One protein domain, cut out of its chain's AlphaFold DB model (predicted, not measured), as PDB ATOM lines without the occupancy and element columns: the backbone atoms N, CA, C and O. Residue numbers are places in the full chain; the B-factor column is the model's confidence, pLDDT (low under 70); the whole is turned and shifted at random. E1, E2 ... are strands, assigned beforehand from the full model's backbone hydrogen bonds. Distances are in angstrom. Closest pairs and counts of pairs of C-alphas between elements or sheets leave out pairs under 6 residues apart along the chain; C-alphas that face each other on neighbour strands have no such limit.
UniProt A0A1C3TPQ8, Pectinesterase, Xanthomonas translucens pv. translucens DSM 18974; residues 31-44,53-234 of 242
ATOM      1  N   ALA A  31     -10.590 -24.583  42.343       98.38
ATOM      2  CA  ALA A  31      -9.719 -23.773  43.189       98.38
ATOM      3  C   ALA A  31     -10.241 -23.736  44.636       98.38
ATOM      4  O   ALA A  31     -11.432 -23.914  44.871       98.38
ATOM      5  N   GLN A  32      -9.355 -23.452  45.592       98.50
ATOM      6  CA  GLN A  32      -9.670 -23.290  47.019       98.50
ATOM      7  C   GLN A  32     -10.258 -24.537  47.694       98.50
ATOM      8  O   GLN A  32     -10.886 -24.440  48.747       98.50
ATOM      9  N   PHE A  33     -10.041 -25.717  47.111       98.75
ATOM     10  CA  PHE A  33     -10.432 -26.978  47.725       98.75
ATOM     11  C   PHE A  33      -9.785 -27.148  49.102       98.75
ATOM     12  O   PHE A  33      -8.593 -26.878  49.280       98.75
ATOM     13  N   GLN A  34     -10.566 -27.646  50.057       98.75
ATOM     14  CA  GLN A  34     -10.084 -27.978  51.389       98.75
ATOM     15  C   GLN A  34     -10.475 -29.406  51.752       98.75
ATOM     16  O   GLN A  34     -11.616 -29.808  51.541       98.75
ATOM     17  N   ALA A  35      -9.547 -30.143  52.355       98.62
ATOM     18  CA  ALA A  35      -9.828 -31.422  53.000       98.62
ATOM     19  C   ALA A  35      -9.137 -31.480  54.361       98.62
ATOM     20  O   ALA A  35      -8.028 -30.961  54.529       98.62
ATOM     21  N   ARG A  36      -9.809 -32.087  55.342       98.50
ATOM     22  CA  ARG A  36      -9.310 -32.190  56.713       98.50
ATOM     23  C   ARG A  36      -9.637 -33.549  57.313       98.50
ATOM     24  O   ARG A  36     -10.758 -34.010  57.141       98.50
ATOM     25  N   THR A  37      -8.678 -34.136  58.027       98.31
ATOM     26  CA  THR A  37      -8.872 -35.338  58.860       98.31
ATOM     27  C   THR A  37      -9.545 -36.489  58.104       98.31
ATOM     28  O   THR A  37     -10.617 -36.963  58.473       98.31
ATOM     29  N   LEU A  38      -8.921 -36.920  57.009       98.62
ATOM     30  CA  LEU A  38      -9.377 -38.061  56.214       98.62
ATOM     31  C   LEU A  38      -8.202 -38.775  55.548       98.62
ATOM     32  O   LEU A  38      -7.114 -38.207  55.423       98.62
ATOM     33  N   ALA A  39      -8.446 -39.998  55.087       98.69
ATOM     34  CA  ALA A  39      -7.507 -40.759  54.275       98.69
ATOM     35  C   ALA A  39      -7.996 -40.851  52.824       98.69
ATOM     36  O   ALA A  39      -9.180 -41.079  52.576       98.69
ATOM     37  N   ILE A  40      -7.080 -40.702  51.868       98.81
ATOM     38  CA  ILE A  40      -7.307 -40.988  50.449       98.81
ATOM     39  C   ILE A  40      -6.274 -42.025  50.031       98.81
ATOM     40  O   ILE A  40      -5.068 -41.796  50.123       98.81
ATOM     41  N   VAL A  41      -6.753 -43.177  49.577       98.56
ATOM     42  CA  VAL A  41      -5.909 -44.331  49.274       98.56
ATOM     43  C   VAL A  41      -6.085 -44.707  47.812       98.56
ATOM     44  O   VAL A  41      -7.210 -44.767  47.315       98.56
ATOM     45  N   ASN A  42      -4.980 -44.988  47.128       97.69
ATOM     46  CA  ASN A  42      -5.024 -45.792  45.917       97.69
ATOM     47  C   ASN A  42      -4.477 -47.187  46.234       97.69
ATOM     48  O   ASN A  42      -3.292 -47.370  46.513       97.69
ATOM     49  N   SER A  43      -5.373 -48.174  46.235       95.19
ATOM     50  CA  SER A  43      -5.076 -49.551  46.625       95.19
ATOM     51  C   SER A  43      -4.577 -50.420  45.471       95.19
ATOM     52  O   SER A  43      -4.423 -51.625  45.666       95.19
ATOM     53  N   TYR A  44      -4.320 -49.846  44.288       93.44
ATOM     54  CA  TYR A  44      -3.771 -50.582  43.148       93.44
ATOM     55  C   TYR A  44      -2.531 -51.370  43.558       93.44
ATOM     56  O   TYR A  44      -1.699 -50.811  44.262       93.44
ATOM     57  N   ASN A  53       3.613 -49.105  32.774       86.62
ATOM     58  CA  ASN A  53       3.275 -48.051  33.721       86.62
ATOM     59  C   ASN A  53       2.373 -48.605  34.833       86.62
ATOM     60  O   ASN A  53       1.262 -49.059  34.557       86.62
ATOM     61  N   GLN A  54       2.855 -48.537  36.073       90.81
ATOM     62  CA  GLN A  54       2.184 -49.040  37.276       90.81
ATOM     63  C   GLN A  54       1.724 -47.901  38.214       90.81
ATOM     64  O   GLN A  54       1.352 -48.144  39.360       90.81
ATOM     65  N   SER A  55       1.748 -46.653  37.730       93.94
ATOM     66  CA  SER A  55       1.340 -45.464  38.489       93.94
ATOM     67  C   SER A  55      -0.134 -45.484  38.895       93.94
ATOM     68  O   SER A  55      -1.021 -45.818  38.104       93.94
ATOM     69  N   ALA A  56      -0.403 -45.067  40.131       96.50
ATOM     70  CA  ALA A  56      -1.736 -45.109  40.709       96.50
ATOM     71  C   ALA A  56      -1.931 -43.954  41.699       96.50
ATOM     72  O   ALA A  56      -1.566 -44.037  42.873       96.50
ATOM     73  N   VAL A  57      -2.523 -42.865  41.208       98.56
ATOM     74  CA  VAL A  57      -2.660 -41.620  41.963       98.56
ATOM     75  C   VAL A  57      -3.726 -41.752  43.048       98.56
ATOM     76  O   VAL A  57      -4.856 -42.151  42.779       98.56
ATOM     77  N   ALA A  58      -3.405 -41.383  44.289       98.75
ATOM     78  CA  ALA A  58      -4.414 -41.248  45.340       98.75
ATOM     79  C   ALA A  58      -5.136 -39.903  45.208       98.75
ATOM     80  O   ALA A  58      -6.365 -39.850  45.162       98.75
ATOM     81  N   LEU A  59      -4.375 -38.811  45.082       98.81
ATOM     82  CA  LEU A  59      -4.921 -37.464  44.964       98.81
ATOM     83  C   LEU A  59      -4.261 -36.683  43.823       98.81
ATOM     84  O   LEU A  59      -3.060 -36.421  43.845       98.81
ATOM     85  N   ALA A  60      -5.077 -36.242  42.864       98.62
ATOM     86  CA  ALA A  60      -4.685 -35.302  41.821       98.62
ATOM     87  C   ALA A  60      -5.283 -33.913  42.089       98.62
ATOM     88  O   ALA A  60      -6.483 -33.688  41.932       98.62
ATOM     89  N   LEU A  61      -4.440 -32.948  42.448       98.56
ATOM     90  CA  LEU A  61      -4.804 -31.542  42.601       98.56
ATOM     91  C   LEU A  61      -4.484 -30.771  41.313       98.56
ATOM     92  O   LEU A  61      -3.327 -30.646  40.909       98.56
ATOM     93  N   ARG A  62      -5.527 -30.237  40.674       98.25
ATOM     94  CA  ARG A  62      -5.453 -29.441  39.436       98.25
ATOM     95  C   ARG A  62      -5.882 -27.982  39.626       98.25
ATOM     96  O   ARG A  62      -5.553 -27.150  38.781       98.25
ATOM     97  N   GLY A  63      -6.621 -27.683  40.695       98.12
ATOM     98  CA  GLY A  63      -7.054 -26.332  41.062       98.12
ATOM     99  C   GLY A  63      -6.044 -25.586  41.940       98.12
ATOM    100  O   GLY A  63      -5.253 -26.193  42.656       98.12
ATOM    101  N   ASP A  64      -6.065 -24.253  41.879       98.75
ATOM    102  CA  ASP A  64      -5.175 -23.387  42.667       98.75
ATOM    103  C   ASP A  64      -5.652 -23.214  44.119       98.75
ATOM    104  O   ASP A  64      -6.850 -23.242  44.389       98.75
ATOM    105  N   LYS A  65      -4.724 -22.947  45.043       98.75
ATOM    106  CA  LYS A  65      -4.961 -22.664  46.472       98.75
ATOM    107  C   LYS A  65      -5.607 -23.812  47.260       98.75
ATOM    108  O   LYS A  65      -6.453 -23.563  48.114       98.75
ATOM    109  N   ALA A  66      -5.221 -25.058  46.998       98.81
ATOM    110  CA  ALA A  66      -5.696 -26.185  47.801       98.81
ATOM    111  C   ALA A  66      -5.092 -26.164  49.221       98.81
ATOM    112  O   ALA A  66      -3.910 -25.853  49.383       98.81
ATOM    113  N   VAL A  67      -5.874 -26.529  50.240       98.88
ATOM    114  CA  VAL A  67      -5.405 -26.661  51.633       98.88
ATOM    115  C   VAL A  67      -5.786 -28.030  52.190       98.88
ATOM    116  O   VAL A  67      -6.965 -28.362  52.293       98.88
ATOM    117  N   LEU A  68      -4.790 -28.816  52.585       98.81
ATOM    118  CA  LEU A  68      -4.959 -30.150  53.156       98.81
ATOM    119  C   LEU A  68      -4.438 -30.146  54.593       98.81
ATOM    120  O   LEU A  68      -3.261 -29.882  54.827       98.81
ATOM    121  N   GLY A  69      -5.320 -30.390  55.563       98.75
ATOM    122  CA  GLY A  69      -4.978 -30.387  56.987       98.75
ATOM    123  C   GLY A  69      -5.151 -31.764  57.609       98.75
ATOM    124  O   GLY A  69      -6.274 -32.248  57.686       98.75
ATOM    125  N   ASN A  70      -4.075 -32.382  58.092       98.56
ATOM    126  CA  ASN A  70      -4.124 -33.731  58.669       98.56
ATOM    127  C   ASN A  70      -4.776 -34.770  57.728       98.56
ATOM    128  O   ASN A  70      -5.662 -35.526  58.120       98.56
ATOM    129  N   VAL A  71      -4.384 -34.752  56.453       98.88
ATOM    130  CA  VAL A  71      -4.826 -35.731  55.450       98.88
ATOM    131  C   VAL A  71      -3.783 -36.843  55.351       98.88
ATOM    132  O   VAL A  71      -2.587 -36.562  55.376       98.88
ATOM    133  N   ALA A  72      -4.225 -38.092  55.230       98.88
ATOM    134  CA  ALA A  72      -3.363 -39.231  54.934       98.88
ATOM    135  C   ALA A  72      -3.521 -39.637  53.463       98.88
ATOM    136  O   ALA A  72      -4.632 -39.891  53.005       98.88
ATOM    137  N   LEU A  73      -2.421 -39.693  52.716       98.88
ATOM    138  CA  LEU A  73      -2.375 -40.194  51.344       98.88
ATOM    139  C   LEU A  73      -1.544 -41.477  51.307       98.88
ATOM    140  O   LEU A  73      -0.413 -41.471  51.789       98.88
ATOM    141  N   THR A  74      -2.072 -42.553  50.724       98.44
ATOM    142  CA  THR A  74      -1.380 -43.855  50.695       98.44
ATOM    143  C   THR A  74      -1.482 -44.521  49.326       98.44
ATOM    144  O   THR A  74      -2.558 -44.575  48.727       98.44
ATOM    145  N   GLY A  75      -0.367 -45.084  48.866       96.75
ATOM    146  CA  GLY A  75      -0.294 -46.023  47.747       96.75
ATOM    147  C   GLY A  75       1.149 -46.488  47.528       96.75
ATOM    148  O   GLY A  75       1.896 -46.624  48.492       96.75
ATOM    149  N   ASN A  76       1.557 -46.740  46.279       94.56
ATOM    150  CA  ASN A  76       2.958 -46.997  45.927       94.56
ATOM    151  C   ASN A  76       3.572 -45.986  44.939       94.56
ATOM    152  O   ASN A  76       4.318 -45.110  45.371       94.56
ATOM    153  N   GLN A  77       3.306 -46.093  43.635       96.19
ATOM    154  CA  GLN A  77       3.862 -45.179  42.635       96.19
ATOM    155  C   GLN A  77       2.905 -44.008  42.347       96.19
ATOM    156  O   GLN A  77       1.723 -44.240  42.094       96.19
ATOM    157  N   ASP A  78       3.440 -42.779  42.327       97.94
ATOM    158  CA  ASP A  78       2.762 -41.542  41.896       97.94
ATOM    159  C   ASP A  78       1.538 -41.139  42.749       97.94
ATOM    160  O   ASP A  78       0.439 -40.981  42.238       97.94
ATOM    161  N   ILE A  79       1.684 -40.941  44.062       98.38
ATOM    162  CA  ILE A  79       0.538 -40.819  44.994       98.38
ATOM    163  C   ILE A  79      -0.126 -39.451  45.021       98.38
ATOM    164  O   ILE A  79      -1.358 -39.359  44.994       98.38
ATOM    165  N   LEU A  80       0.672 -38.393  45.070       98.81
ATOM    166  CA  LEU A  80       0.198 -37.021  45.088       98.81
ATOM    167  C   LEU A  80       0.666 -36.299  43.826       98.81
ATOM    168  O   LEU A  80       1.826 -35.898  43.725       98.81
ATOM    169  N   LEU A  81      -0.270 -36.080  42.902       98.75
ATOM    170  CA  LEU A  81      -0.068 -35.252  41.720       98.75
ATOM    171  C   LEU A  81      -0.554 -33.831  41.997       98.75
ATOM    172  O   LEU A  81      -1.755 -33.607  42.135       98.75
ATOM    173  N   VAL A  82       0.348 -32.851  42.006       98.44
ATOM    174  CA  VAL A  82      -0.025 -31.430  42.110       98.44
ATOM    175  C   VAL A  82       0.495 -30.683  40.887       98.44
ATOM    176  O   VAL A  82       1.664 -30.314  40.782       98.44
ATOM    177  N   SER A  83      -0.374 -30.499  39.895       97.38
ATOM    178  CA  SER A  83      -0.009 -29.857  38.630       97.38
ATOM    179  C   SER A  83      -1.250 -29.304  37.944       97.38
ATOM    180  O   SER A  83      -2.261 -29.997  37.836       97.38
ATOM    181  N   ALA A  84      -1.178 -28.075  37.437       95.25
ATOM    182  CA  ALA A  84      -2.259 -27.516  36.634       95.25
ATOM    183  C   ALA A  84      -2.495 -28.374  35.381       95.25
ATOM    184  O   ALA A  84      -1.570 -28.985  34.851       95.25
ATOM    185  N   ALA A  85      -3.720 -28.371  34.852       91.69
ATOM    186  CA  ALA A  85      -3.995 -29.023  33.567       91.69
ATOM    187  C   ALA A  85      -3.267 -28.345  32.387       91.69
ATOM    188  O   ALA A  85      -3.001 -28.978  31.374       91.69
ATOM    189  N   SER A  86      -2.941 -27.053  32.513       92.75
ATOM    190  CA  SER A  86      -2.204 -26.289  31.505       92.75
ATOM    191  C   SER A  86      -0.807 -25.950  32.011       92.75
ATOM    192  O   SER A  86      -0.677 -25.337  33.068       92.75
ATOM    193  N   ALA A  87       0.222 -26.233  31.209       89.62
ATOM    194  CA  ALA A  87       1.612 -25.875  31.511       89.62
ATOM    195  C   ALA A  87       1.856 -24.355  31.641       89.62
ATOM    196  O   ALA A  87       2.875 -23.945  32.188       89.62
ATOM    197  N   LYS A  88       0.914 -23.518  31.178       91.06
ATOM    198  CA  LYS A  88       0.958 -22.052  31.318       91.06
ATOM    199  C   LYS A  88       0.528 -21.560  32.704       91.06
ATOM    200  O   LYS A  88       0.637 -20.370  32.984       91.06
ATOM    201  N   LYS A  89      -0.022 -22.436  33.550       94.81
ATOM    202  CA  LYS A  89      -0.527 -22.083  34.880       94.81
ATOM    203  C   LYS A  89       0.311 -22.754  35.958       94.81
ATOM    204  O   LYS A  89       0.588 -23.946  35.892       94.81
ATOM    205  N   VAL A  90       0.634 -21.985  36.989       96.00
ATOM    206  CA  VAL A  90       1.192 -22.493  38.242       96.00
ATOM    207  C   VAL A  90       0.076 -22.484  39.279       96.00
ATOM    208  O   VAL A  90      -0.598 -21.470  39.453       96.00
ATOM    209  N   ILE A  91      -0.134 -23.617  39.943       98.50
ATOM    210  CA  ILE A  91      -1.084 -23.749  41.053       98.50
ATOM    211  C   ILE A  91      -0.337 -23.876  42.374       98.50
ATOM    212  O   ILE A  91       0.841 -24.241  42.400       98.50
ATOM    213  N   ARG A  92      -1.034 -23.572  43.465       98.81
ATOM    214  CA  ARG A  92      -0.517 -23.630  44.830       98.81
ATOM    215  C   ARG A  92      -1.272 -24.638  45.676       98.81
ATOM    216  O   ARG A  92      -2.496 -24.730  45.577       98.81
ATOM    217  N   ALA A  93      -0.555 -25.315  46.563       98.88
ATOM    218  CA  ALA A  93      -1.148 -26.157  47.590       98.88
ATOM    219  C   ALA A  93      -0.409 -26.017  48.928       98.88
ATOM    220  O   ALA A  93       0.800 -25.781  48.968       98.88
ATOM    221  N   PHE A  94      -1.142 -26.174  50.025       98.88
ATOM    222  CA  PHE A  94      -0.593 -26.204  51.376       98.88
ATOM    223  C   PHE A  94      -1.020 -27.488  52.081       98.88
ATOM    224  O   PHE A  94      -2.212 -27.713  52.285       98.88
ATOM    225  N   PHE A  95      -0.052 -28.321  52.446       98.75
ATOM    226  CA  PHE A  95      -0.245 -29.552  53.199       98.75
ATOM    227  C   PHE A  95       0.300 -29.337  54.612       98.75
ATOM    228  O   PHE A  95       1.493 -29.095  54.792       98.75
ATOM    229  N   LYS A  96      -0.578 -29.369  55.616       98.56
ATOM    230  CA  LYS A  96      -0.234 -29.113  57.017       98.56
ATOM    231  C   LYS A  96      -0.535 -30.339  57.865       98.56
ATOM    232  O   LYS A  96      -1.698 -30.730  57.995       98.56
ATOM    233  N   GLY A  97       0.493 -30.901  58.492       97.62
ATOM    234  CA  GLY A  97       0.372 -32.166  59.213       97.62
ATOM    235  C   GLY A  97       0.125 -33.333  58.262       97.62
ATOM    236  O   GLY A  97       0.427 -33.229  57.076       97.62
ATOM    237  N   GLY A  98      -0.454 -34.419  58.778       98.19
ATOM    238  CA  GLY A  98      -0.851 -35.587  57.990       98.19
ATOM    239  C   GLY A  98       0.327 -36.402  57.456       98.19
ATOM    240  O   GLY A  98       1.476 -36.201  57.859       98.19
ATOM    241  N   SER A  99       0.035 -37.334  56.551       98.75
ATOM    242  CA  SER A  99       1.033 -38.260  56.015       98.75
ATOM    243  C   SER A  99       0.888 -38.502  54.520       98.75
ATOM    244  O   SER A  99      -0.218 -38.501  53.985       98.75
ATOM    245  N   ILE A 100       2.008 -38.765  53.855       98.88
ATOM    246  CA  ILE A 100       2.052 -39.217  52.465       98.88
ATOM    247  C   ILE A 100       2.958 -40.443  52.418       98.88
ATOM    248  O   ILE A 100       4.148 -40.326  52.698       98.88
ATOM    249  N   GLU A 101       2.394 -41.604  52.087       98.69
ATOM    250  CA  GLU A 101       3.107 -42.878  51.993       98.69
ATOM    251  C   GLU A 101       3.175 -43.380  50.547       98.69
ATOM    252  O   GLU A 101       2.143 -43.494  49.878       98.69
ATOM    253  N   GLY A 102       4.384 -43.710  50.081       97.94
ATOM    254  CA  GLY A 102       4.607 -44.262  48.747       97.94
ATOM    255  C   GLY A 102       6.006 -44.843  48.527       97.94
ATOM    256  O   GLY A 102       6.872 -44.805  49.397       97.94
ATOM    257  N   GLY A 103       6.214 -45.441  47.356       96.56
ATOM    258  CA  GLY A 103       7.442 -46.138  46.972       96.56
ATOM    259  C   GLY A 103       8.271 -45.385  45.928       96.56
ATOM    260  O   GLY A 103       9.482 -45.249  46.086       96.56
ATOM    261  N   THR A 104       7.639 -44.868  44.872       96.88
ATOM    262  CA  THR A 104       8.336 -44.219  43.746       96.88
ATOM    263  C   THR A 104       7.597 -42.962  43.310       96.88
ATOM    264  O   THR A 104       6.386 -43.011  43.124       96.88
ATOM    265  N   ASP A 105       8.338 -41.864  43.132       98.31
ATOM    266  CA  ASP A 105       7.865 -40.560  42.650       98.31
ATOM    267  C   ASP A 105       6.561 -40.099  43.322       98.31
ATOM    268  O   ASP A 105       5.711 -39.442  42.726       98.31
ATOM    269  N   PHE A 106       6.368 -40.473  44.586       98.56
ATOM    270  CA  PHE A 106       5.041 -40.443  45.184       98.56
ATOM    271  C   PHE A 106       4.551 -39.027  45.521       98.56
ATOM    272  O   PHE A 106       3.376 -38.851  45.840       98.56
ATOM    273  N   ILE A 107       5.410 -38.012  45.396       98.88
ATOM    274  CA  ILE A 107       5.032 -36.596  45.385       98.88
ATOM    275  C   ILE A 107       5.592 -35.949  44.116       98.88
ATOM    276  O   ILE A 107       6.801 -35.740  43.995       98.88
ATOM    277  N   PHE A 108       4.726 -35.584  43.171       98.88
ATOM    278  CA  PHE A 108       5.160 -35.164  41.840       98.88
ATOM    279  C   PHE A 108       4.273 -34.082  41.217       98.88
ATOM    280  O   PHE A 108       3.128 -33.849  41.617       98.88
ATOM    281  N   GLY A 109       4.829 -33.381  40.227       98.62
ATOM    282  CA  GLY A 109       4.136 -32.324  39.488       98.62
ATOM    283  C   GLY A 109       4.818 -30.960  39.519       98.62
ATOM    284  O   GLY A 109       5.942 -30.799  39.992       98.62
ATOM    285  N   SER A 110       4.132 -29.966  38.952       98.50
ATOM    286  CA  SER A 110       4.723 -28.677  38.569       98.50
ATOM    287  C   SER A 110       4.335 -27.496  39.468       98.50
ATOM    288  O   SER A 110       4.685 -26.354  39.164       98.50
ATOM    289  N   SER A 111       3.598 -27.747  40.554       98.50
ATOM    290  CA  SER A 111       3.041 -26.711  41.427       98.50
ATOM    291  C   SER A 111       4.044 -26.092  42.401       98.50
ATOM    292  O   SER A 111       5.166 -26.564  42.593       98.50
ATOM    293  N   VAL A 112       3.579 -25.038  43.075       98.81
ATOM    294  CA  VAL A 112       4.185 -24.523  44.304       98.81
ATOM    295  C   VAL A 112       3.470 -25.162  45.489       98.81
ATOM    296  O   VAL A 112       2.321 -24.824  45.771       98.81
ATOM    297  N   THR A 113       4.124 -26.091  46.178       98.88
ATOM    298  CA  THR A 113       3.502 -26.826  47.290       98.88
ATOM    299  C   THR A 113       4.381 -26.786  48.518       98.88
ATOM    300  O   THR A 113       5.572 -27.077  48.434       98.88
ATOM    301  N   VAL A 114       3.784 -26.466  49.662       98.94
ATOM    302  CA  VAL A 114       4.462 -26.542  50.956       98.94
ATOM    303  C   VAL A 114       3.879 -27.699  51.763       98.94
ATOM    304  O   VAL A 114       2.665 -27.764  51.952       98.94
ATOM    305  N   PHE A 115       4.756 -28.571  52.244       98.94
ATOM    306  CA  PHE A 115       4.505 -29.635  53.209       98.94
ATOM    307  C   PHE A 115       5.101 -29.188  54.543       98.94
ATOM    308  O   PHE A 115       6.312 -28.990  54.645       98.94
ATOM    309  N   SER A 116       4.254 -28.942  55.537       98.88
ATOM    310  CA  SER A 116       4.651 -28.368  56.823       98.88
ATOM    311  C   SER A 116       4.191 -29.265  57.962       98.88
ATOM    312  O   SER A 116       2.992 -29.521  58.099       98.88
ATOM    313  N   GLY A 117       5.128 -29.737  58.788       98.81
ATOM    314  CA  GLY A 117       4.783 -30.655  59.877       98.81
ATOM    315  C   GLY A 117       4.306 -32.026  59.396       98.81
ATOM    316  O   GLY A 117       3.549 -32.675  60.110       98.81
ATOM    317  N   SER A 118       4.638 -32.432  58.169       98.75
ATOM    318  CA  SER A 118       4.095 -33.639  57.538       98.75
ATOM    319  C   SER A 118       4.983 -34.859  57.750       98.75
ATOM    320  O   SER A 118       6.205 -34.745  57.806       98.75
ATOM    321  N   SER A 119       4.368 -36.042  57.779       98.81
ATOM    322  CA  SER A 119       5.077 -37.320  57.709       98.81
ATOM    323  C   SER A 119       5.189 -37.784  56.256       98.81
ATOM    324  O   SER A 119       4.189 -38.110  55.621       98.81
ATOM    325  N   ILE A 120       6.401 -37.838  55.722       98.88
ATOM    326  CA  ILE A 120       6.695 -38.303  54.364       98.88
ATOM    327  C   ILE A 120       7.321 -39.692  54.480       98.88
ATOM    328  O   ILE A 120       8.444 -39.836  54.951       98.88
ATOM    329  N   ARG A 121       6.572 -40.723  54.090       98.56
ATOM    330  CA  ARG A 121       6.877 -42.116  54.419       98.56
ATOM    331  C   ARG A 121       7.202 -42.934  53.184       98.56
ATOM    332  O   ARG A 121       6.351 -43.131  52.320       98.56
ATOM    333  N   TYR A 122       8.412 -43.472  53.118       98.50
ATOM    334  CA  TYR A 122       8.736 -44.486  52.122       98.50
ATOM    335  C   TYR A 122       8.173 -45.856  52.533       98.50
ATOM    336  O   TYR A 122       8.338 -46.282  53.676       98.50
ATOM    337  N   THR A 123       7.557 -46.588  51.605       96.75
ATOM    338  CA  THR A 123       7.105 -47.968  51.841       96.75
ATOM    339  C   THR A 123       7.917 -48.970  51.024       96.75
ATOM    340  O   THR A 123       7.940 -48.942  49.792       96.75
ATOM    341  N   ALA A 124       8.602 -49.883  51.716       95.31
ATOM    342  CA  ALA A 124       9.315 -50.998  51.092       95.31
ATOM    343  C   ALA A 124       8.416 -52.220  50.849       95.31
ATOM    344  O   ALA A 124       8.853 -53.176  50.216       95.31
ATOM    345  N   THR A 125       7.161 -52.200  51.307       89.50
ATOM    346  CA  THR A 125       6.259 -53.366  51.334       89.50
ATOM    347  C   THR A 125       6.075 -54.032  49.970       89.50
ATOM    348  O   THR A 125       5.931 -55.247  49.894       89.50
ATOM    349  N   ARG A 126       6.106 -53.258  48.879       81.75
ATOM    350  CA  ARG A 126       5.933 -53.789  47.514       81.75
ATOM    351  C   ARG A 126       7.230 -53.947  46.744       81.75
ATOM    352  O   ARG A 126       7.353 -54.836  45.912       81.75
ATOM    353  N   ARG A 127       8.191 -53.062  47.005       85.31
ATOM    354  CA  ARG A 127       9.467 -53.042  46.289       85.31
ATOM    355  C   ARG A 127      10.499 -53.952  46.940       85.31
ATOM    356  O   ARG A 127      11.463 -54.288  46.281       85.31
ATOM    357  N   GLY A 128      10.315 -54.368  48.187       88.62
ATOM    358  CA  GLY A 128      11.317 -55.077  48.975       88.62
ATOM    359  C   GLY A 128      12.313 -54.125  49.645       88.62
ATOM    360  O   GLY A 128      12.595 -53.025  49.160       88.62
ATOM    361  N   ALA A 129      12.865 -54.574  50.774       89.81
ATOM    362  CA  ALA A 129      13.698 -53.778  51.676       89.81
ATOM    363  C   ALA A 129      14.893 -53.079  50.996       89.81
ATOM    364  O   ALA A 129      15.187 -51.930  51.314       89.81
ATOM    365  N   GLY A 130      15.573 -53.752  50.062       89.88
ATOM    366  CA  GLY A 130      16.820 -53.268  49.452       89.88
ATOM    367  C   GLY A 130      16.666 -52.435  48.176       89.88
ATOM    368  O   GLY A 130      17.626 -51.803  47.742       89.88
ATOM    369  N   ASN A 131      15.482 -52.413  47.557       91.38
ATOM    370  CA  ASN A 131      15.330 -51.858  46.205       91.38
ATOM    371  C   ASN A 131      15.229 -50.327  46.173       91.38
ATOM    372  O   ASN A 131      15.484 -49.709  45.136       91.38
ATOM    373  N   GLY A 132      14.891 -49.713  47.309       92.69
ATOM    374  CA  GLY A 132      14.749 -48.270  47.441       92.69
ATOM    375  C   GLY A 132      13.699 -47.659  46.506       92.69
ATOM    376  O   GLY A 132      12.956 -48.333  45.783       92.69
ATOM    377  N   GLY A 133      13.661 -46.332  46.517       96.19
ATOM    378  CA  GLY A 133      12.637 -45.544  45.849       96.19
ATOM    379  C   GLY A 133      13.053 -44.096  45.645       96.19
ATOM    380  O   GLY A 133      14.207 -43.727  45.891       96.19
ATOM    381  N   VAL A 134      12.106 -43.284  45.188       98.44
ATOM    382  CA  VAL A 134      12.279 -41.839  45.005       98.44
ATOM    383  C   VAL A 134      11.080 -41.134  45.620       98.44
ATOM    384  O   VAL A 134       9.950 -41.543  45.370       98.44
ATOM    385  N   ILE A 135      11.323 -40.106  46.428       98.81
ATOM    386  CA  ILE A 135      10.256 -39.383  47.131       98.81
ATOM    387  C   ILE A 135       9.637 -38.318  46.226       98.81
ATOM    388  O   ILE A 135       8.473 -38.421  45.838       98.81
ATOM    389  N   PHE A 136      10.424 -37.302  45.869       98.94
ATOM    390  CA  PHE A 136       9.948 -36.171  45.084       98.94
ATOM    391  C   PHE A 136      10.306 -36.303  43.599       98.94
ATOM    392  O   PHE A 136      11.464 -36.531  43.248       98.94
ATOM    393  N   ALA A 137       9.334 -36.041  42.727       98.88
ATOM    394  CA  ALA A 137       9.533 -35.892  41.287       98.88
ATOM    395  C   ALA A 137       8.949 -34.560  40.761       98.88
ATOM    396  O   ALA A 137       7.949 -34.539  40.037       98.88
ATOM    397  N   PRO A 138       9.520 -33.403  41.153       98.88
ATOM    398  CA  PRO A 138       9.027 -32.105  40.708       98.88
ATOM    399  C   PRO A 138       9.273 -31.886  39.206       98.88
ATOM    400  O   PRO A 138      10.369 -32.135  38.701       98.88
ATOM    401  N   SER A 139       8.278 -31.317  38.526       98.62
ATOM    402  CA  SER A 139       8.321 -30.836  37.136       98.62
ATOM    403  C   SER A 139       8.123 -29.318  37.052       98.62
ATOM    404  O   SER A 139       7.459 -28.784  36.162       98.62
ATOM    405  N   THR A 140       8.667 -28.591  38.033       98.56
ATOM    406  CA  THR A 140       8.523 -27.136  38.162       98.56
ATOM    407  C   THR A 140       8.792 -26.427  36.833       98.56
ATOM    408  O   THR A 140       9.874 -26.560  36.248       98.56
ATOM    409  N   ARG A 141       7.792 -25.666  36.368       96.38
ATOM    410  CA  ARG A 141       7.821 -25.012  35.056       96.38
ATOM    411  C   ARG A 141       8.951 -23.973  34.965       96.38
ATOM    412  O   ARG A 141       9.301 -23.363  35.987       96.38
ATOM    413  N   PRO A 142       9.501 -23.738  33.760       93.38
ATOM    414  CA  PRO A 142      10.413 -22.625  33.511       93.38
ATOM    415  C   PRO A 142       9.823 -21.296  33.987       93.38
ATOM    416  O   PRO A 142       8.611 -21.093  33.946       93.38
ATOM    417  N   GLY A 143      10.674 -20.397  34.477       91.44
ATOM    418  CA  GLY A 143      10.254 -19.099  35.017       91.44
ATOM    419  C   GLY A 143       9.632 -19.146  36.421       91.44
ATOM    420  O   GLY A 143       9.622 -18.124  37.101       91.44
ATOM    421  N   SER A 144       9.183 -20.306  36.921       95.31
ATOM    422  CA  SER A 144       8.730 -20.406  38.315       95.31
ATOM    423  C   SER A 144       9.920 -20.419  39.276       95.31
ATOM    424  O   SER A 144      10.748 -21.341  39.262       95.31
ATOM    425  N   GLY A 145       9.982 -19.414  40.154       96.56
ATOM    426  CA  GLY A 145      10.972 -19.322  41.229       96.56
ATOM    427  C   GLY A 145      10.752 -20.327  42.365       96.56
ATOM    428  O   GLY A 145      11.673 -20.585  43.140       96.56
ATOM    429  N   TYR A 146       9.569 -20.939  42.448       98.38
ATOM    430  CA  TYR A 146       9.176 -21.848  43.525       98.38
ATOM    431  C   TYR A 146       8.694 -23.192  42.974       98.38
ATOM    432  O   TYR A 146       8.164 -23.267  41.865       98.38
ATOM    433  N   GLY A 147       8.889 -24.244  43.767       98.75
ATOM    434  CA  GLY A 147       8.410 -25.598  43.507       98.75
ATOM    435  C   GLY A 147       7.919 -26.207  44.814       98.75
ATOM    436  O   GLY A 147       7.112 -25.595  45.514       98.75
ATOM    437  N   PHE A 148       8.445 -27.368  45.182       98.94
ATOM    438  CA  PHE A 148       8.116 -27.994  46.456       98.94
ATOM    439  C   PHE A 148       8.985 -27.474  47.606       98.94
ATOM    440  O   PHE A 148      10.166 -27.170  47.434       98.94
ATOM    441  N   LEU A 149       8.385 -27.397  48.788       98.94
ATOM    442  CA  LEU A 149       9.052 -27.138  50.057       98.94
ATOM    443  C   LEU A 149       8.548 -28.149  51.084       98.94
ATOM    444  O   LEU A 149       7.357 -28.159  51.377       98.94
ATOM    445  N   ALA A 150       9.437 -28.954  51.654       98.94
ATOM    446  CA  ALA A 150       9.180 -29.691  52.884       98.94
ATOM    447  C   ALA A 150       9.886 -28.970  54.035       98.94
ATOM    448  O   ALA A 150      11.087 -28.715  53.963       98.94
ATOM    449  N   VAL A 151       9.133 -28.592  55.065       98.94
ATOM    450  CA  VAL A 151       9.641 -27.850  56.224       98.94
ATOM    451  C   VAL A 151       9.107 -28.453  57.512       98.94
ATOM    452  O   VAL A 151       7.933 -28.836  57.568       98.94
ATOM    453  N   ALA A 152       9.957 -28.546  58.539       98.81
ATOM    454  CA  ALA A 152       9.584 -29.104  59.841       98.81
ATOM    455  C   ALA A 152       8.878 -30.467  59.714       98.81
ATOM    456  O   ALA A 152       7.900 -30.731  60.405       98.81
ATOM    457  N   SER A 153       9.296 -31.285  58.747       98.88
ATOM    458  CA  SER A 153       8.643 -32.544  58.380       98.88
ATOM    459  C   SER A 153       9.521 -33.732  58.770       98.88
ATOM    460  O   SER A 153      10.721 -33.582  58.999       98.88
ATOM    461  N   SER A 154       8.932 -34.921  58.848       98.88
ATOM    462  CA  SER A 154       9.660 -36.156  59.145       98.88
ATOM    463  C   SER A 154       9.660 -37.082  57.942       98.88
ATOM    464  O   SER A 154       8.612 -37.336  57.349       98.88
ATOM    465  N   PHE A 155      10.827 -37.619  57.612       98.88
ATOM    466  CA  PHE A 155      11.013 -38.609  56.565       98.88
ATOM    467  C   PHE A 155      11.307 -39.954  57.219       98.88
ATOM    468  O   PHE A 155      12.397 -40.168  57.756       98.88
ATOM    469  N   ASP A 156      10.335 -40.858  57.187       98.19
ATOM    470  CA  ASP A 156      10.423 -42.192  57.782       98.19
ATOM    471  C   ASP A 156      10.175 -43.287  56.734       98.19
ATOM    472  O   ASP A 156       9.934 -43.015  55.554       98.19
ATOM    473  N   ALA A 157      10.324 -44.546  57.141       97.88
ATOM    474  CA  ALA A 157      10.075 -45.672  56.259       97.88
ATOM    475  C   ALA A 157       9.411 -46.839  56.984       97.88
ATOM    476  O   ALA A 157       9.629 -47.054  58.176       97.88
ATOM    477  N   VAL A 158       8.639 -47.619  56.232       96.94
ATOM    478  CA  VAL A 158       7.962 -48.842  56.685       96.94
ATOM    479  C   VAL A 158       8.290 -50.026  55.774       96.94
ATOM    480  O   VAL A 158       8.888 -49.872  54.707       96.94
ATOM    481  N   GLY A 159       7.920 -51.233  56.209       94.94
ATOM    482  CA  GLY A 159       8.163 -52.465  55.449       94.94
ATOM    483  C   GLY A 159       9.620 -52.941  55.482       94.94
ATOM    484  O   GLY A 159      10.056 -53.628  54.565       94.94
ATOM    485  N   GLY A 160      10.386 -52.554  56.511       95.44
ATOM    486  CA  GLY A 160      11.769 -53.009  56.701       95.44
ATOM    487  C   GLY A 160      12.774 -52.409  55.716       95.44
ATOM    488  O   GLY A 160      13.752 -53.067  55.380       95.44
ATOM    489  N   ALA A 161      12.532 -51.189  55.225       96.81
ATOM    490  CA  ALA A 161      13.424 -50.498  54.295       96.81
ATOM    491  C   ALA A 161      14.883 -50.491  54.785       96.81
ATOM    492  O   ALA A 161      15.176 -50.050  55.897       96.81
ATOM    493  N   ALA A 162      15.801 -50.944  53.932       97.44
ATOM    494  CA  ALA A 162      17.223 -50.913  54.225       97.44
ATOM    495  C   ALA A 162      17.750 -49.471  54.222       97.44
ATOM    496  O   ALA A 162      17.270 -48.605  53.477       97.44
ATOM    497  N   ALA A 163      18.775 -49.230  55.039       97.56
ATOM    498  CA  ALA A 163      19.455 -47.945  55.100       97.56
ATOM    499  C   ALA A 163      20.075 -47.559  53.742       97.56
ATOM    500  O   ALA A 163      20.486 -48.428  52.975       97.56
ATOM    501  N   ASN A 164      20.196 -46.257  53.468       96.94
ATOM    502  CA  ASN A 164      20.927 -45.719  52.316       96.94
ATOM    503  C   ASN A 164      20.426 -46.231  50.941       96.94
ATOM    504  O   ASN A 164      21.209 -46.421  50.008       96.94
ATOM    505  N   THR A 165      19.115 -46.458  50.787       96.94
ATOM    506  CA  THR A 165      18.517 -46.983  49.543       96.94
ATOM    507  C   THR A 165      17.645 -45.970  48.801       96.94
ATOM    508  O   THR A 165      17.607 -45.989  47.564       96.94
ATOM    509  N   VAL A 166      16.994 -45.052  49.516       98.19
ATOM    510  CA  VAL A 166      15.967 -44.137  48.998       98.19
ATOM    511  C   VAL A 166      16.560 -42.787  48.612       98.19
ATOM    512  O   VAL A 166      17.379 -42.215  49.323       98.19
ATOM    513  N   SER A 167      16.141 -42.273  47.461       98.62
ATOM    514  CA  SER A 167      16.522 -40.944  46.976       98.62
ATOM    515  C   SER A 167      15.474 -39.913  47.397       98.62
ATOM    516  O   SER A 167      14.274 -40.158  47.251       98.62
ATOM    517  N   LEU A 168      15.914 -38.746  47.866       98.81
ATOM    518  CA  LEU A 168      15.037 -37.620  48.188       98.81
ATOM    519  C   LEU A 168      14.291 -37.126  46.946       98.81
ATOM    520  O   LEU A 168      13.131 -36.735  47.036       98.81
ATOM    521  N   GLY A 169      14.897 -37.195  45.762       98.69
ATOM    522  CA  GLY A 169      14.166 -36.853  44.552       98.69
ATOM    523  C   GLY A 169      14.914 -37.050  43.247       98.69
ATOM    524  O   GLY A 169      16.104 -37.366  43.215       98.69
ATOM    525  N   ARG A 170      14.181 -36.829  42.160       98.88
ATOM    526  CA  ARG A 170      14.689 -36.686  40.793       98.88
ATOM    527  C   ARG A 170      13.872 -35.645  40.047       98.88
ATOM    528  O   ARG A 170      12.738 -35.371  40.418       98.88
ATOM    529  N   ALA A 171      14.408 -35.066  38.979       98.75
ATOM    530  CA  ALA A 171      13.588 -34.181  38.153       98.75
ATOM    531  C   ALA A 171      12.607 -35.025  37.335       98.75
ATOM    532  O   ALA A 171      13.016 -35.980  36.670       98.75
ATOM    533  N   TRP A 172      11.330 -34.649  37.355       98.69
ATOM    534  CA  TRP A 172      10.420 -35.049  36.296       98.69
ATOM    535  C   TRP A 172      10.543 -34.014  35.184       98.69
ATOM    536  O   TRP A 172       9.957 -32.932  35.251       98.69
ATOM    537  N   ASP A 173      11.342 -34.334  34.169       98.38
ATOM    538  CA  ASP A 173      11.470 -33.507  32.968       98.38
ATOM    539  C   ASP A 173      10.212 -33.747  32.098       98.38
ATOM    540  O   ASP A 173      10.240 -34.408  31.063       98.38
ATOM    541  N   GLU A 174       9.059 -33.301  32.608       97.31
ATOM    542  CA  GLU A 174       7.719 -33.585  32.087       97.31
ATOM    543  C   GLU A 174       7.591 -33.226  30.602       97.31
ATOM    544  O   GLU A 174       7.985 -32.141  30.172       97.31
ATOM    545  N   SER A 175       7.000 -34.144  29.832       95.44
ATOM    546  CA  SER A 175       6.814 -34.027  28.379       95.44
ATOM    547  C   SER A 175       8.111 -33.913  27.560       95.44
ATOM    548  O   SER A 175       8.040 -33.674  26.356       95.44
ATOM    549  N   VAL A 176       9.285 -34.128  28.163       97.81
ATOM    550  CA  VAL A 176      10.545 -34.313  27.433       97.81
ATOM    551  C   VAL A 176      10.662 -35.791  27.051       97.81
ATOM    552  O   VAL A 176      10.563 -36.665  27.907       97.81
ATOM    553  N   GLY A 177      10.838 -36.085  25.759       96.62
ATOM    554  CA  GLY A 177      10.868 -37.468  25.262       96.62
ATOM    555  C   GLY A 177      12.164 -38.219  25.582       96.62
ATOM    556  O   GLY A 177      12.138 -39.414  25.852       96.62
ATOM    557  N   SER A 178      13.302 -37.523  25.560       97.94
ATOM    558  CA  SER A 178      14.624 -38.084  25.852       97.94
ATOM    559  C   SER A 178      15.614 -36.974  26.221       97.94
ATOM    560  O   SER A 178      15.328 -35.796  26.003       97.94
ATOM    561  N   LEU A 179      16.784 -37.327  26.763       97.88
ATOM    562  CA  LEU A 179      17.810 -36.349  27.149       97.88
ATOM    563  C   LEU A 179      18.184 -35.355  26.021       97.88
ATOM    564  O   LEU A 179      18.224 -34.159  26.311       97.88
ATOM    565  N   PRO A 180      18.386 -35.768  24.750       98.06
ATOM    566  CA  PRO A 180      18.598 -34.835  23.637       98.06
ATOM    567  C   PRO A 180      17.492 -33.790  23.419       98.06
ATOM    568  O   PRO A 180      17.758 -32.737  22.850       98.06
ATOM    569  N   ASN A 181      16.256 -34.055  23.857       98.25
ATOM    570  CA  ASN A 181      15.138 -33.113  23.739       98.25
ATOM    571  C   ASN A 181      15.067 -32.113  24.906       98.25
ATOM    572  O   ASN A 181      14.182 -31.256  24.912       98.25
ATOM    573  N   TYR A 182      15.939 -32.228  25.912       98.50
ATOM    574  CA  TYR A 182      15.983 -31.280  27.019       98.50
ATOM    575  C   TYR A 182      16.591 -29.951  26.557       98.50
ATOM    576  O   TYR A 182      17.729 -29.900  26.094       98.50
ATOM    577  N   VAL A 183      15.857 -28.855  26.745       98.25
ATOM    578  CA  VAL A 183      16.275 -27.508  26.351       98.25
ATOM    579  C   VAL A 183      16.518 -26.662  27.595       98.25
ATOM    580  O   VAL A 183      15.605 -26.399  28.383       98.25
ATOM    581  N   ASN A 184      17.755 -26.191  27.760       97.56
ATOM    582  CA  ASN A 184      18.136 -25.328  28.875       97.56
ATOM    583  C   ASN A 184      17.242 -24.083  28.956       97.56
ATOM    584  O   ASN A 184      16.982 -23.416  27.959       97.56
ATOM    585  N   GLY A 185      16.737 -23.798  30.158       95.19
ATOM    586  CA  GLY A 185      15.844 -22.664  30.414       95.19
ATOM    587  C   GLY A 185      14.413 -22.796  29.870       95.19
ATOM    588  O   GLY A 185      13.585 -21.965  30.228       95.19
ATOM    589  N   SER A 186      14.098 -23.822  29.066       96.81
ATOM    590  CA  SER A 186      12.772 -23.999  28.442       96.81
ATOM    591  C   SER A 186      12.075 -25.307  28.821       96.81
ATOM    592  O   SER A 186      10.851 -25.343  28.920       96.81
ATOM    593  N   SER A 187      12.817 -26.387  29.060       98.00
ATOM    594  CA  SER A 187      12.256 -27.613  29.634       98.00
ATOM    595  C   SER A 187      11.952 -27.429  31.127       98.00
ATOM    596  O   SER A 187      12.606 -26.617  31.792       98.00
ATOM    597  N   PRO A 188      10.982 -28.173  31.695       98.12
ATOM    598  CA  PRO A 188      10.797 -28.224  33.140       98.12
ATOM    599  C   PRO A 188      12.102 -28.579  33.849       98.12
ATOM    600  O   PRO A 188      12.845 -29.445  33.401       98.12
ATOM    601  N   ASN A 189      12.367 -27.924  34.975       98.50
ATOM    602  CA  ASN A 189      13.513 -28.242  35.815       98.50
ATOM    603  C   ASN A 189      13.044 -28.242  37.261       98.50
ATOM    604  O   ASN A 189      12.916 -27.180  37.869       98.50
ATOM    605  N   GLY A 190      12.720 -29.417  37.790       98.62
ATOM    606  CA  GLY A 190      12.128 -29.565  39.115       98.62
ATOM    607  C   GLY A 190      12.858 -28.788  40.211       98.62
ATOM    608  O   GLY A 190      14.087 -28.776  40.252       98.62
ATOM    609  N   LYS A 191      12.095 -28.141  41.102       98.88
ATOM    610  CA  LYS A 191      12.608 -27.493  42.310       98.88
ATOM    611  C   LYS A 191      11.997 -28.127  43.551       98.88
ATOM    612  O   LYS A 191      10.774 -28.180  43.673       98.88
ATOM    613  N   VAL A 192      12.851 -28.546  44.477       98.88
ATOM    614  CA  VAL A 192      12.452 -28.967  45.823       98.88
ATOM    615  C   VAL A 192      13.464 -28.457  46.844       98.88
ATOM    616  O   VAL A 192      14.669 -28.471  46.597       98.88
ATOM    617  N   VAL A 193      12.959 -27.979  47.976       98.94
ATOM    618  CA  VAL A 193      13.752 -27.638  49.160       98.94
ATOM    619  C   VAL A 193      13.251 -28.489  50.319       98.94
ATOM    620  O   VAL A 193      12.050 -28.508  50.580       98.94
ATOM    621  N   ILE A 194      14.153 -29.173  51.016       98.94
ATOM    622  CA  ILE A 194      13.853 -29.907  52.249       98.94
ATOM    623  C   ILE A 194      14.625 -29.232  53.371       98.94
ATOM    624  O   ILE A 194      15.852 -29.193  53.327       98.94
ATOM    625  N   ARG A 195      13.932 -28.656  54.350       98.81
ATOM    626  CA  ARG A 195      14.592 -27.904  55.417       98.81
ATOM    627  C   ARG A 195      14.035 -28.201  56.789       98.81
ATOM    628  O   ARG A 195      12.850 -28.513  56.914       98.81
ATOM    629  N   GLU A 196      14.876 -28.056  57.807       98.81
ATOM    630  CA  GLU A 196      14.491 -28.201  59.218       98.81
ATOM    631  C   GLU A 196      13.713 -29.504  59.459       98.81
ATOM    632  O   GLU A 196      12.751 -29.545  60.218       98.81
ATOM    633  N   SER A 197      14.063 -30.558  58.720       98.81
ATOM    634  CA  SER A 197      13.326 -31.819  58.676       98.81
ATOM    635  C   SER A 197      14.203 -32.964  59.172       98.81
ATOM    636  O   SER A 197      15.430 -32.913  59.058       98.81
ATOM    637  N   SER A 198      13.589 -34.006  59.728       98.81
ATOM    638  CA  SER A 198      14.307 -35.211  60.148       98.81
ATOM    639  C   SER A 198      14.321 -36.245  59.023       98.81
ATOM    640  O   SER A 198      13.279 -36.580  58.463       98.81
ATOM    641  N   LEU A 199      15.503 -36.751  58.680       98.75
ATOM    642  CA  LEU A 199      15.728 -37.738  57.630       98.75
ATOM    643  C   LEU A 199      16.102 -39.088  58.245       98.75
ATOM    644  O   LEU A 199      17.105 -39.216  58.949       98.75
ATOM    645  N   GLY A 200      15.285 -40.110  57.991       98.44
ATOM    646  CA  GLY A 200      15.532 -41.474  58.453       98.44
ATOM    647  C   GLY A 200      16.677 -42.169  57.709       98.44
ATOM    648  O   GLY A 200      17.024 -41.813  56.586       98.44
ATOM    649  N   ALA A 201      17.223 -43.233  58.308       97.94
ATOM    650  CA  ALA A 201      18.400 -43.951  57.799       97.94
ATOM    651  C   ALA A 201      18.237 -44.556  56.389       97.94
ATOM    652  O   ALA A 201      19.228 -44.876  55.739       97.94
ATOM    653  N   HIS A 202      17.003 -44.732  55.909       98.19
ATOM    654  CA  HIS A 202      16.702 -45.226  54.562       98.19
ATOM    655  C   HIS A 202      17.129 -44.246  53.457       98.19
ATOM    656  O   HIS A 202      17.373 -44.680  52.329       98.19
ATOM    657  N   VAL A 203      17.236 -42.947  53.762       98.50
ATOM    658  CA  VAL A 203      17.658 -41.908  52.815       98.50
ATOM    659  C   VAL A 203      19.140 -42.061  52.474       98.50
ATOM    660  O   VAL A 203      19.974 -42.361  53.329       98.50
ATOM    661  N   ARG A 204      19.475 -41.863  51.197       97.44
ATOM    662  CA  ARG A 204      20.855 -41.875  50.710       97.44
ATOM    663  C   ARG A 204      21.628 -40.647  51.180       97.44
ATOM    664  O   ARG A 204      21.269 -39.544  50.796       97.44
ATOM    665  N   LYS A 205      22.737 -40.844  51.901       93.81
ATOM    666  CA  LYS A 205      23.564 -39.730  52.408       93.81
ATOM    667  C   LYS A 205      24.400 -39.038  51.332       93.81
ATOM    668  O   LYS A 205      24.414 -37.821  51.247       93.81
ATOM    669  N   SER A 206      25.122 -39.807  50.514       91.88
ATOM    670  CA  SER A 206      26.112 -39.252  49.572       91.88
ATOM    671  C   SER A 206      25.521 -38.841  48.224       91.88
ATOM    672  O   SER A 206      26.018 -37.927  47.576       91.88
ATOM    673  N   ALA A 207      24.458 -39.519  47.790       94.75
ATOM    674  CA  ALA A 207      23.766 -39.247  46.534       94.75
ATOM    675  C   ALA A 207      22.240 -39.301  46.737       94.75
ATOM    676  O   ALA A 207      21.580 -40.214  46.224       94.75
ATOM    677  N   PRO A 208      21.664 -38.356  47.508       97.31
ATOM    678  CA  PRO A 208      20.222 -38.299  47.745       97.31
ATOM    679  C   PRO A 208      19.416 -37.975  46.481       97.31
ATOM    680  O   PRO A 208      18.217 -38.247  46.434       97.31
ATOM    681  N   TRP A 209      20.051 -37.424  45.446       98.31
ATOM    682  CA  TRP A 209      19.393 -36.969  44.224       98.31
ATOM    683  C   TRP A 209      19.713 -37.876  43.037       98.31
ATOM    684  O   TRP A 209      20.876 -38.123  42.718       98.31
ATOM    685  N   LYS A 210      18.673 -38.359  42.354       98.06
ATOM    686  CA  LYS A 210      18.800 -39.210  41.165       98.06
ATOM    687  C   LYS A 210      18.786 -38.413  39.864       98.06
ATOM    688  O   LYS A 210      18.286 -37.289  39.799       98.06
ATOM    689  N   ALA A 211      19.276 -39.063  38.806       98.44
ATOM    690  CA  ALA A 211      19.053 -38.629  37.433       98.44
ATOM    691  C   ALA A 211      17.551 -38.487  37.129       98.44
ATOM    692  O   ALA A 211      16.718 -39.198  37.702       98.44
ATOM    693  N   SER A 212      17.217 -37.564  36.229       98.69
ATOM    694  CA  SER A 212      15.838 -37.260  35.852       98.69
ATOM    695  C   SER A 212      15.140 -38.430  35.161       98.69
ATOM    696  O   SER A 212      15.760 -39.417  34.759       98.69
ATOM    697  N   THR A 213      13.830 -38.298  34.965       98.06
ATOM    698  CA  THR A 213      13.009 -39.269  34.226       98.06
ATOM    699  C   THR A 213      13.466 -39.506  32.784       98.06
ATOM    700  O   THR A 213      13.147 -40.552  32.233       98.06
ATOM    701  N   VAL A 214      14.223 -38.579  32.182       98.00
ATOM    702  CA  VAL A 214      14.791 -38.732  30.826       98.00
ATOM    703  C   VAL A 214      16.287 -39.055  30.830       98.00
ATOM    704  O   VAL A 214      16.929 -39.019  29.783       98.00
ATOM    705  N   GLY A 215      16.860 -39.351  31.999       98.06
ATOM    706  CA  GLY A 215      18.276 -39.693  32.145       98.06
ATOM    707  C   GLY A 215      19.218 -38.493  32.231       98.06
ATOM    708  O   GLY A 215      20.429 -38.676  32.142       98.06
ATOM    709  N   ARG A 216      18.707 -37.270  32.439       98.31
ATOM    710  CA  ARG A 216      19.559 -36.106  32.724       98.31
ATOM    711  C   ARG A 216      20.259 -36.317  34.070       98.31
ATOM    712  O   ARG A 216      19.551 -36.485  35.069       98.31
ATOM    713  N   PRO A 217      21.602 -36.321  34.139       97.94
ATOM    714  CA  PRO A 217      22.311 -36.514  35.399       97.94
ATOM    715  C   PRO A 217      21.906 -35.469  36.440       97.94
ATOM    716  O   PRO A 217      21.646 -34.316  36.092       97.94
ATOM    717  N   TYR A 218      21.883 -35.865  37.715       98.12
ATOM    718  CA  TYR A 218      21.864 -34.873  38.785       98.12
ATOM    719  C   TYR A 218      23.154 -34.058  38.718       98.12
ATOM    720  O   TYR A 218      24.241 -34.627  38.626       98.12
ATOM    721  N   CYS A 219      23.030 -32.735  38.764       97.19
ATOM    722  CA  CYS A 219      24.182 -31.854  38.740       97.19
ATOM    723  C   CYS A 219      23.884 -30.516  39.430       97.19
ATOM    724  O   CYS A 219      22.847 -29.897  39.183       97.19
ATOM    725  N   SER A 220      24.798 -30.069  40.296       95.12
ATOM    726  CA  SER A 220      24.661 -28.852  41.113       95.12
ATOM    727  C   SER A 220      25.521 -27.673  40.635       95.12
ATOM    728  O   SER A 220      25.261 -26.538  41.026       95.12
ATOM    729  N   SER A 221      26.526 -27.910  39.789       95.81
ATOM    730  CA  SER A 221      27.429 -26.880  39.252       95.81
ATOM    731  C   SER A 221      28.176 -27.393  38.019       95.81
ATOM    732  O   SER A 221      28.476 -28.580  37.950       95.81
ATOM    733  N   GLY A 222      28.521 -26.511  37.070       95.06
ATOM    734  CA  GLY A 222      29.343 -26.882  35.903       95.06
ATOM    735  C   GLY A 222      28.671 -27.870  34.939       95.06
ATOM    736  O   GLY A 222      29.339 -28.691  34.323       95.06
ATOM    737  N   CYS A 223      27.343 -27.829  34.852       96.00
ATOM    738  CA  CYS A 223      26.531 -28.832  34.171       96.00
ATOM    739  C   CYS A 223      26.334 -28.527  32.678       96.00
ATOM    740  O   CYS A 223      26.142 -27.372  32.303       96.00
ATOM    741  N   THR A 224      26.272 -29.569  31.841       96.56
ATOM    742  CA  THR A 224      25.894 -29.448  30.418       96.56
ATOM    743  C   THR A 224      24.434 -29.010  30.252       96.56
ATOM    744  O   THR A 224      24.119 -28.073  29.516       96.56
ATOM    745  N   GLN A 225      23.515 -29.685  30.948       97.56
ATOM    746  CA  GLN A 225      22.129 -29.240  31.082       97.56
ATOM    747  C   GLN A 225      21.971 -28.318  32.295       97.56
ATOM    748  O   GLN A 225      22.874 -28.172  33.109       97.56
ATOM    749  N   SER A 226      20.801 -27.700  32.442       96.94
ATOM    750  CA  SER A 226      20.511 -26.788  33.551       96.94
ATOM    751  C   SER A 226      20.762 -27.468  34.898       96.94
ATOM    752  O   SER A 226      20.309 -28.595  35.112       96.94
ATOM    753  N   VAL A 227      21.425 -26.753  35.811       97.88
ATOM    754  CA  VAL A 227      21.649 -27.201  37.195       97.88
ATOM    755  C   VAL A 227      20.327 -27.632  37.836       97.88
ATOM    756  O   VAL A 227      19.296 -26.965  37.680       97.88
ATOM    757  N   ASN A 228      20.323 -28.759  38.544       98.56
ATOM    758  CA  ASN A 228      19.165 -29.190  39.319       98.56
ATOM    759  C   ASN A 228      18.888 -28.199  40.453       98.56
ATOM    760  O   ASN A 228      19.802 -27.611  41.027       98.56
ATOM    761  N   ARG A 229      17.608 -28.022  40.790       98.50
ATOM    762  CA  ARG A 229      17.162 -27.074  41.823       98.50
ATOM    763  C   ARG A 229      16.739 -27.815  43.091       98.50
ATOM    764  O   ARG A 229      15.623 -27.625  43.577       98.50
ATOM    765  N   PHE A 230      17.603 -28.703  43.573       98.62
ATOM    766  CA  PHE A 230      17.360 -29.546  44.744       98.62
ATOM    767  C   PHE A 230      18.247 -29.091  45.888       98.62
ATOM    768  O   PHE A 230      19.455 -28.966  45.712       98.62
ATOM    769  N   TYR A 231      17.634 -28.805  47.031       98.38
ATOM    770  CA  TYR A 231      18.331 -28.179  48.145       98.38
ATOM    771  C   TYR A 231      17.898 -28.780  49.472       98.38
ATOM    772  O   TYR A 231      16.730 -29.120  49.671       98.38
ATOM    773  N   GLU A 232      18.849 -28.812  50.392       98.44
ATOM    774  CA  GLU A 232      18.647 -29.161  51.788       98.44
ATOM    775  C   GLU A 232      19.100 -28.002  52.674       98.44
ATOM    776  O   GLU A 232      19.983 -27.237  52.284       98.44
ATOM    777  N   TYR A 233      18.489 -27.835  53.847       98.44
ATOM    778  CA  TYR A 233      18.925 -26.828  54.813       98.44
ATOM    779  C   TYR A 233      18.570 -27.229  56.245       98.44
ATOM    780  O   TYR A 233      17.394 -27.373  56.568       98.44
ATOM    781  N   ALA A 234      19.574 -27.356  57.115       98.06
ATOM    782  CA  ALA A 234      19.385 -27.676  58.534       98.06
ATOM    783  C   ALA A 234      18.515 -28.929  58.774       98.06
ATOM    784  O   ALA A 234      17.684 -28.963  59.682       98.06
TER     785      ALA A 234
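AT A GLANCE: This is residues 31 to 44 and 53 to 234 of the 242 residues of the protein "Pectinesterase" of Xanthomonas translucens pv. translucens DSM 18974 (UniProt A0A1C3TPQ8). The chain winds in stacked turns as a three-sided solenoid: E5, E8, E11, E14 and E15 make one wall, E6, E9 and E12 the second, E2, E4, E7, E10 and E13 the third; E1 and E3 bend round the corner between the first two. Regular structure is little: 76 of 196 printed residues, in 15 strands, E1 to E15, all strand, both sheets parallel. It is compact, radius of gyration of the C-alphas 15.5 A, spanning 42 by 40 by 36 A.

HOW THE PARTS SIT: E1, residues 34 to 41, and E3, residues 66 to 74, are parallel neighbours, N 40 and O 72 2.8 A apart. Their branched sheet and the third wall form a sandwich, two sheets face to face, strands at 57 degrees.

IN THESE COORDINATES: E1 begins at C-alpha 34 (-10.084, -27.978, 51.389); E15, residues 229 to 233, ends at C-alpha 233 (18.925, -26.828, 54.813).

THE WHOLE: The printed part has one cut, between residues 44 and 53, where 8 residues of the chain are not printed, and C-alphas 44 and 53 are 12.0 A apart across it. The last two links are long. No printed residue's pLDDT is under 70.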